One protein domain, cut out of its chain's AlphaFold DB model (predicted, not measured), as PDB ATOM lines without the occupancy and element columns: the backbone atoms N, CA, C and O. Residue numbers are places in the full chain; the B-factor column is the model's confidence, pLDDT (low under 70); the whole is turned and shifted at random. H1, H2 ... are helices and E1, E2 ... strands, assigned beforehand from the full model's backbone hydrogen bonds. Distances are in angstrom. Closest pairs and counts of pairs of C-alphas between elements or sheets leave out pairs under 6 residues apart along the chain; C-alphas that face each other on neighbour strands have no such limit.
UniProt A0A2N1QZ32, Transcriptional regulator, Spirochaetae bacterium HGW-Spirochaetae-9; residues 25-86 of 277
ATOM      1  N   ASN A  25     219.601 172.765 176.252       56.50
ATOM      2  CA  ASN A  25     218.887 173.954 176.726       56.50
ATOM      3  C   ASN A  25     219.841 175.024 177.271       56.50
ATOM      4  O   ASN A  25     219.620 176.220 177.065       56.50
ATOM      5  N   MET A  26     220.899 174.614 177.977       63.28
ATOM      6  CA  MET A  26     221.916 175.543 178.453       63.28
ATOM      7  C   MET A  26     222.651 176.189 177.279       63.28
ATOM      8  O   MET A  26     222.865 177.399 177.308       63.28
ATOM      9  N   ILE A  27     222.992 175.412 176.244       68.31
ATOM     10  CA  ILE A  27     223.685 175.896 175.040       68.31
ATOM     11  C   ILE A  27     222.833 176.920 174.276       68.31
ATOM     12  O   ILE A  27     223.371 177.929 173.829       68.31
ATOM     13  N   GLU A  28     221.518 176.712 174.165       64.56
ATOM     14  CA  GLU A  28     220.610 177.667 173.507       64.56
ATOM     15  C   GLU A  28     220.525 179.027 174.222       64.56
ATOM     16  O   GLU A  28     220.222 180.046 173.600       64.56
ATOM     17  N   ALA A  29     220.787 179.064 175.531       64.94
ATOM     18  CA  ALA A  29     220.629 180.257 176.362       64.94
ATOM     19  C   ALA A  29     221.927 181.059 176.583       64.94
ATOM     20  O   ALA A  29     221.888 182.106 177.242       64.94
ATOM     21  N   ILE A  30     223.073 180.581 176.087       77.62
ATOM     22  CA  ILE A  30     224.395 181.186 176.312       77.62
ATOM     23  C   ILE A  30     225.133 181.433 174.998       77.62
ATOM     24  O   ILE A  30     224.907 180.767 173.991       77.62
ATOM     25  N   THR A  31     226.059 182.389 175.003       82.31
ATOM     26  CA  THR A  31     226.886 182.643 173.819       82.31
ATOM     27  C   THR A  31     228.006 181.608 173.693       82.31
ATOM     28  O   THR A  31     228.455 181.019 174.681       82.31
ATOM     29  N   SER A  32     228.524 181.424 172.474       85.00
ATOM     30  CA  SER A  32     229.690 180.551 172.245       85.00
ATOM     31  C   SER A  32     230.940 180.993 173.025       85.00
ATOM     32  O   SER A  32     231.754 180.154 173.407       85.00
ATOM     33  N   ASP A  33     231.075 182.293 173.303       85.06
ATOM     34  CA  ASP A  33     232.162 182.867 174.104       85.06
ATOM     35  C   ASP A  33     231.996 182.550 175.600       85.06
ATOM     36  O   ASP A  33     232.958 182.171 176.269       85.06
ATOM     37  N   ASP A  34     230.769 182.612 176.125       87.44
ATOM     38  CA  ASP A  34     230.480 182.207 177.508       87.44
ATOM     39  C   ASP A  34     230.755 180.717 177.720       87.44
ATOM     40  O   ASP A  34     231.412 180.340 178.694       87.44
ATOM     41  N   LEU A  35     230.330 179.877 176.769       86.12
ATOM     42  CA  LEU A  35     230.603 178.442 176.795       86.12
ATOM     43  C   LEU A  35     232.109 178.148 176.746       86.12
ATOM     44  O   LEU A  35     232.567 177.248 177.438       86.12
ATOM     45  N   ALA A  36     232.896 178.912 175.983       86.06
ATOM     46  CA  ALA A  36     234.347 178.733 175.916       86.06
ATOM     47  C   ALA A  36     235.081 179.169 177.200       86.06
ATOM     48  O   ALA A  36     236.161 178.654 177.496       86.06
ATOM     49  N   ARG A  37     234.526 180.120 177.965       87.62
ATOM     50  CA  ARG A  37     235.111 180.611 179.228       87.62
ATOM     51  C   ARG A  37     234.623 179.857 180.471       87.62
ATOM     52  O   ARG A  37     235.310 179.854 181.496       87.62
ATOM     53  N   GLY A  38     233.441 179.245 180.405       86.19
ATOM     54  CA  GLY A  38     232.808 178.535 181.523       86.19
ATOM     55  C   GLY A  38     232.087 179.445 182.529       86.19
ATOM     56  O   GLY A  38     231.680 178.985 183.596       86.19
ATOM     57  N   TYR A  39     231.926 180.729 182.210       87.19
ATOM     58  CA  TYR A  39     231.152 181.697 182.988       87.19
ATOM     59  C   TYR A  39     230.470 182.695 182.047       87.19
ATOM     60  O   TYR A  39     230.996 183.001 180.977       87.19
ATOM     61  N   ARG A  40     229.316 183.226 182.462       87.25
ATOM     62  CA  ARG A  40     228.559 184.249 181.719       87.25
ATOM     63  C   ARG A  40     228.509 185.560 182.485       87.25
ATOM     64  O   ARG A  40     228.504 185.567 183.718       87.25
ATOM     65  N   ARG A  41     228.405 186.671 181.758       84.44
ATOM     66  CA  ARG A  41     228.116 187.989 182.338       84.44
ATOM     67  C   ARG A  41     226.611 188.256 182.283       84.44
ATOM     68  O   ARG A  41     225.988 188.101 181.237       84.44
ATOM     69  N   SER A  42     226.017 188.650 183.407       79.69
ATOM     70  CA  SER A  42     224.641 189.155 183.444       79.69
ATOM     71  C   SER A  42     224.588 190.550 182.819       79.69
ATOM     72  O   SER A  42     225.408 191.404 183.159       79.69
ATOM     73  N   VAL A  43     223.618 190.778 181.932       65.44
ATOM     74  CA  VAL A  43     223.401 192.077 181.271       65.44
ATOM     75  C   VAL A  43     222.882 193.121 182.268       65.44
ATOM     76  O   VAL A  43     223.256 194.285 182.182       65.44
ATOM     77  N   ASP A  44     222.104 192.689 183.267       63.31
ATOM     78  CA  ASP A  44     221.375 193.591 184.169       63.31
ATOM     79  C   ASP A  44     222.086 193.842 185.506       63.31
ATOM     80  O   ASP A  44     221.835 194.842 186.172       63.31
ATOM     81  N   SER A  45     222.948 192.918 185.942       63.22
ATOM     82  CA  SER A  45     223.396 192.855 187.346       63.22
ATOM     83  C   SER A  45     224.890 193.096 187.554       63.22
ATOM     84  O   SER A  45     225.360 192.923 188.674       63.22
ATOM     85  N   ALA A  46     225.642 193.427 186.494       79.81
ATOM     86  CA  ALA A  46     227.105 193.565 186.532       79.81
ATOM     87  C   ALA A  46     227.775 192.416 187.321       79.81
ATOM     88  O   ALA A  46     228.636 192.613 188.172       79.81
ATOM     89  N   CYS A  47     227.301 191.192 187.090       86.25
ATOM     90  CA  CYS A  47     227.688 190.003 187.839       86.25
ATOM     91  C   CYS A  47     228.128 188.920 186.861       86.25
ATOM     92  O   CYS A  47     227.492 188.717 185.825       86.25
ATOM     93  N   PHE A  48     229.187 188.202 187.212       87.25
ATOM     94  CA  PHE A  48     229.630 187.002 186.520       87.25
ATOM     95  C   PHE A  48     229.104 185.782 187.267       87.25
ATOM     96  O   PHE A  48     229.222 185.714 188.490       87.25
ATOM     97  N   SER A  49     228.519 184.826 186.558       86.81
ATOM     98  CA  SER A  49     228.056 183.563 187.138       86.81
ATOM     99  C   SER A  49     228.748 182.391 186.464       86.81
ATOM    100  O   SER A  49     228.882 182.372 185.235       86.81
ATOM    101  N   CYS A  50     229.170 181.412 187.259       86.75
ATOM    102  CA  CYS A  50     229.682 180.158 186.726       86.75
ATOM    103  C   CYS A  50     228.578 179.412 185.955       86.75
ATOM    104  O   CYS A  50     227.405 179.502 186.306       86.75
ATOM    105  N   LEU A  51     228.950 178.686 184.897       83.19
ATOM    106  CA  LEU A  51     228.023 177.817 184.157       83.19
ATOM    107  C   LEU A  51     227.890 176.410 184.769       83.19
ATOM    108  O   LEU A  51     227.075 175.627 184.301       83.19
ATOM    109  N   ARG A  52     228.698 176.080 185.785       81.06
ATOM    110  CA  ARG A  52     228.828 174.724 186.358       81.06
ATOM    111  C   ARG A  52     228.569 174.659 187.866       81.06
ATOM    112  O   ARG A  52     228.715 173.600 188.462       81.06
ATOM    113  N   CYS A  53     228.267 175.787 188.504       81.12
ATOM    114  CA  CYS A  53     227.826 175.848 189.896       81.12
ATOM    115  C   CYS A  53     227.169 177.202 190.195       81.12
ATOM    116  O   CYS A  53     227.184 178.113 189.368       81.12
ATOM    117  N   ASP A  54     226.676 177.367 191.420       80.25
ATOM    118  CA  ASP A  54     225.996 178.586 191.868       80.25
ATOM    119  C   ASP A  54     226.929 179.762 192.213       80.25
ATOM    120  O   ASP A  54     226.481 180.783 192.748       80.25
ATOM    121  N   ALA A  55     228.230 179.665 191.916       82.69
ATOM    122  CA  ALA A  55     229.186 180.728 192.211       82.69
ATOM    123  C   ALA A  55     228.897 182.008 191.405       82.69
ATOM    124  O   ALA A  55     228.734 181.989 190.179       82.69
ATOM    125  N   ARG A  56     228.882 183.146 192.113       88.75
ATOM    126  CA  ARG A  56     228.612 184.481 191.566       88.75
ATOM    127  C   ARG A  56     229.662 185.491 192.014       88.75
ATOM    128  O   ARG A  56     230.056 185.526 193.179       88.75
ATOM    129  N   PHE A  57     230.064 186.345 191.081       89.31
ATOM    130  CA  PHE A  57     231.100 187.351 191.258       89.31
ATOM    131  C   PHE A  57     230.560 188.718 190.823       89.31
ATOM    132  O   PHE A  57     230.374 188.973 189.636       89.31
ATOM    133  N   GLU A  58     230.280 189.591 191.785       89.62
ATOM    134  CA  GLU A  58     229.708 190.924 191.581       89.62
ATOM    135  C   GLU A  58     230.807 191.944 191.255       89.62
ATOM    136  O   GLU A  58     231.809 192.046 191.971       89.62
ATOM    137  N   GLU A  59     230.615 192.738 190.200       87.81
ATOM    138  CA  GLU A  59     231.474 193.890 189.925       87.81
ATOM    139  C   GLU A  59     231.460 194.877 191.103       87.81
ATOM    140  O   GLU A  59     230.469 195.046 191.811       87.81
ATOM    141  N   GLY A  60     232.601 195.526 191.339       83.62
ATOM    142  CA  GLY A  60     232.797 196.418 192.486       83.62
ATOM    143  C   GLY A  60     233.208 195.706 193.779       83.62
ATOM    144  O   GLY A  60     233.662 196.373 194.709       83.62
ATOM    145  N   ARG A  61     233.141 194.367 193.838       87.12
ATOM    146  CA  ARG A  61     233.764 193.577 194.909       87.12
ATOM    147  C   ARG A  61     235.162 193.109 194.520       87.12
ATOM    148  O   ARG A  61     235.477 192.898 193.349       87.12
ATOM    149  N   VAL A  62     235.996 192.946 195.541       88.50
ATOM    150  CA  VAL A  62     237.363 192.444 195.416       88.50
ATOM    151  C   VAL A  62     237.411 191.030 195.977       88.50
ATOM    152  O   VAL A  62     236.921 190.779 197.077       88.50
ATOM    153  N   TYR A  63     238.003 190.115 195.215       89.56
ATOM    154  CA  TYR A  63     238.040 188.691 195.526       89.56
ATOM    155  C   TYR A  63     239.460 188.248 195.859       89.56
ATOM    156  O   TYR A  63     240.427 188.800 195.337       89.56
ATOM    157  N   ALA A  64     239.594 187.260 196.742       87.00
ATOM    158  CA  ALA A  64     240.885 186.640 197.009       87.00
ATOM    159  C   ALA A  64     241.289 185.741 195.831       87.00
ATOM    160  O   ALA A  64     240.456 185.038 195.264       87.00
ATOM    161  N   SER A  65     242.570 185.772 195.481       83.56
ATOM    162  CA  SER A  65     243.178 185.033 194.375       83.56
ATOM    163  C   SER A  65     244.553 184.520 194.798       83.56
ATOM    164  O   SER A  65     245.178 185.086 195.698       83.56
ATOM    165  N   ALA A  66     245.070 183.493 194.117       74.94
ATOM    166  CA  ALA A  66     246.410 182.949 194.351       74.94
ATOM    167  C   ALA A  66     247.525 184.023 194.323       74.94
ATOM    168  O   ALA A  66     248.568 183.848 194.952       74.94
ATOM    169  N   GLY A  67     247.302 185.147 193.625       77.38
ATOM    170  CA  GLY A  67     248.220 186.292 193.541       77.38
ATOM    171  C   GLY A  67     247.852 187.515 194.394       77.38
ATOM    172  O   GLY A  67     248.418 188.583 194.168       77.38
ATOM    173  N   GLY A  68     246.899 187.404 195.327       86.62
ATOM    174  CA  GLY A  68     246.432 188.507 196.173       86.62
ATOM    175  C   GLY A  68     244.953 188.810 195.956       86.62
ATOM    176  O   GLY A  68     244.095 188.013 196.321       86.62
ATOM    177  N   PHE A  69     244.654 189.973 195.382       89.62
ATOM    178  CA  PHE A  69     243.286 190.431 195.151       89.62
ATOM    179  C   PHE A  69     242.981 190.538 193.655       89.62
ATOM    180  O   PHE A  69     243.801 191.037 192.883       89.62
ATOM    181  N   SER A  70     241.800 190.086 193.246       89.50
ATOM    182  CA  SER A  70     241.360 190.054 191.855       89.50
ATOM    183  C   SER A  70     240.000 190.729 191.658       89.50
ATOM    184  O   SER A  70     239.214 190.918 192.592       89.50
ATOM    185  N   THR A  71     239.745 191.143 190.415       91.56
ATOM    186  CA  THR A  71     238.436 191.638 189.972       91.56
ATOM    187  C   THR A  71     237.433 190.491 189.881       91.56
ATOM    188  O   THR A  71     237.826 189.332 189.761       91.56
ATOM    189  N   ALA A  72     236.138 190.810 189.865       90.31
ATOM    190  CA  ALA A  72     235.066 189.825 189.711       90.31
ATOM    191  C   ALA A  72     235.249 188.912 188.483       90.31
ATOM    192  O   ALA A  72     235.131 187.695 188.596       90.31
ATOM    193  N   GLU A  73     235.613 189.478 187.328       89.94
ATOM    194  CA  GLU A  73     235.867 188.704 186.105       89.94
ATOM    195  C   GLU A  73     237.044 187.736 186.276       89.94
ATOM    196  O   GLU A  73     236.966 186.562 185.910       89.94
ATOM    197  N   ARG A  74     238.149 188.218 186.855       88.06
ATOM    198  CA  ARG A  74     239.331 187.391 187.078       88.06
ATOM    199  C   ARG A  74     239.046 186.280 188.086       88.06
ATOM    200  O   ARG A  74     239.466 185.154 187.854       88.06
ATOM    201  N   ALA A  75     238.296 186.579 189.143       90.56
ATOM    202  CA  ALA A  75     237.854 185.596 190.121       90.56
ATOM    203  C   ALA A  75     236.949 184.527 189.495       90.56
ATOM    204  O   ALA A  75     237.156 183.345 189.745       90.56
ATOM    205  N   ALA A  76     236.013 184.912 188.619       88.88
ATOM    206  CA  ALA A  76     235.173 183.966 187.883       88.88
ATOM    207  C   ALA A  76     236.003 183.044 186.978       88.88
ATOM    208  O   ALA A  76     235.772 181.835 186.933       88.88
ATOM    209  N   LYS A  77     237.007 183.599 186.291       88.94
ATOM    210  CA  LYS A  77     237.926 182.833 185.445       88.94
ATOM    211  C   LYS A  77     238.789 181.857 186.248       88.94
ATOM    212  O   LYS A  77     238.929 180.707 185.844       88.94
ATOM    213  N   GLU A  78     239.371 182.311 187.354       88.81
ATOM    214  CA  GLU A  78     240.196 181.478 188.238       88.81
ATOM    215  C   GLU A  78     239.352 180.375 188.879       88.81
ATOM    216  O   GLU A  78     239.712 179.207 188.792       88.81
ATOM    217  N   HIS A  79     238.161 180.707 189.378       90.19
ATOM    218  CA  HIS A  79     237.195 179.727 189.861       90.19
ATOM    219  C   HIS A  79     236.837 178.687 188.788       90.19
ATOM    220  O   HIS A  79     236.872 177.493 189.064       90.19
ATOM    221  N   SER A  80     236.552 179.117 187.552       86.25
ATOM    222  CA  SER A  80     236.259 178.211 186.433       86.25
ATOM    223  C   SER A  80     237.403 177.219 186.165       86.25
ATOM    224  O   SER A  80     237.149 176.076 185.791       86.25
ATOM    225  N   ALA A  81     238.655 177.633 186.368       83.69
ATOM    226  CA  ALA A  81     239.832 176.797 186.146       83.69
ATOM    227  C   ALA A  81     240.224 175.923 187.355       83.69
ATOM    228  O   ALA A  81     240.827 174.871 187.165       83.69
ATOM    229  N   GLU A  82     239.941 176.370 188.580       85.81
ATOM    230  CA  GLU A  82     240.373 175.704 189.818       85.81
ATOM    231  C   GLU A  82     239.287 174.818 190.431       85.81
ATOM    232  O   GLU A  82     239.574 173.716 190.900       85.81
ATOM    233  N   ALA A  83     238.041 175.298 190.452       83.44
ATOM    234  CA  ALA A  83     236.918 174.583 191.057       83.44
ATOM    235  C   ALA A  83     236.368 173.491 190.138       83.44
ATOM    236  O   ALA A  83     235.757 172.529 190.604       83.44
ATOM    237  N   HIS A  84     236.593 173.639 188.836       82.88
ATOM    238  CA  HIS A  84     236.117 172.706 187.838       82.88
ATOM    239  C   HIS A  84     237.276 172.159 187.013       82.88
ATOM    240  O   HIS A  84     238.318 172.791 186.863       82.88
ATOM    241  N   GLY A  85     237.072 170.957 186.480       80.19
ATOM    242  CA  GLY A  85     238.033 170.322 185.593       80.19
ATOM    243  C   GLY A  85     238.135 171.011 184.232       80.19
ATOM    244  O   GLY A  85     237.623 172.110 183.992       80.19
ATOM    245  N   ASP A  86     238.801 170.314 183.318       85.50
ATOM    246  CA  ASP A  86     239.008 170.777 181.954       85.50
ATOM    247  C   ASP A  86     237.682 170.862 181.188       85.50
ATOM    248  O   ASP A  86     237.130 169.854 180.741       85.50
TER     249      ASP A  86
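What this domain is: This is residues 25 to 86 of the 277 residues of the protein "Transcriptional regulator" of Spirochaetae bacterium HGW-Spirochaetae-9 (UniProt A0A2N1QZ32). A small antiparallel sheet of three strands, E1 E2 E3, has the longest helix, H3, lying along one face. The hairpin E4 and E5 lies beyond H3 at one end of the domain, and the short helices H2 and H1 reach out past E1 to the other end. The printed part has 62 residues, with named elements in the order H1 H2 E1 E2 E3 E4 E5 H3, and its class is mixed, helices and strands. It is compact, with a radius of gyration of the C-alphas of 11.5 A and spans of 36 by 29 by 18 A.

Where its parts are: The sheet holds E1, residues 39 to 41, E2, residues 47 to 50 and 10.1 A long, and E3, residues 56 to 58. H3, residues 72 to 82, is 15.1 A long and ends at C-alpha 82 (240.373, 175.704, 189.818). E4 is residues 63 to 65 and E5 residues 68 to 70. H2 is residues 32 to 37; H1, residues 25 to 28, begins at C-alpha 25 (218.887, 173.954, 176.726).

How they stand to each other: E1 E2 E3 form a meander, each strand the antiparallel neighbour of the one before; N 40 and O 49 are 2.9 A apart, N 48 and O 57 2.8 A. H3 on one face makes two layers, at a height over the sheet of 7.9 A; its closest C-alphas to E3 are Ala 72 and Phe 57, 4.9 A. In the hairpin E4 and E5, N 65 and O 68 are 2.8 A apart; the closest C-alphas of E4 and H3 are Tyr 63 and Ala 75, 6.2 A. H2 only grazes the sheet with residues 33 to 37. H1 and H2 are close but not clearly touching, C-alphas 27 and 35 being closest at 7.6 A. Every O i to N i+4 pair is within hydrogen-bond range in H2 and H3; H1 is too short for one.

The domain as a whole: The two farthest C-alphas, Asn 25 and Gly 68, are 36.7 A apart. The printed part has no cut, and no link is long. Residues 25 to 29 and 43 to 45 have pLDDT under 70.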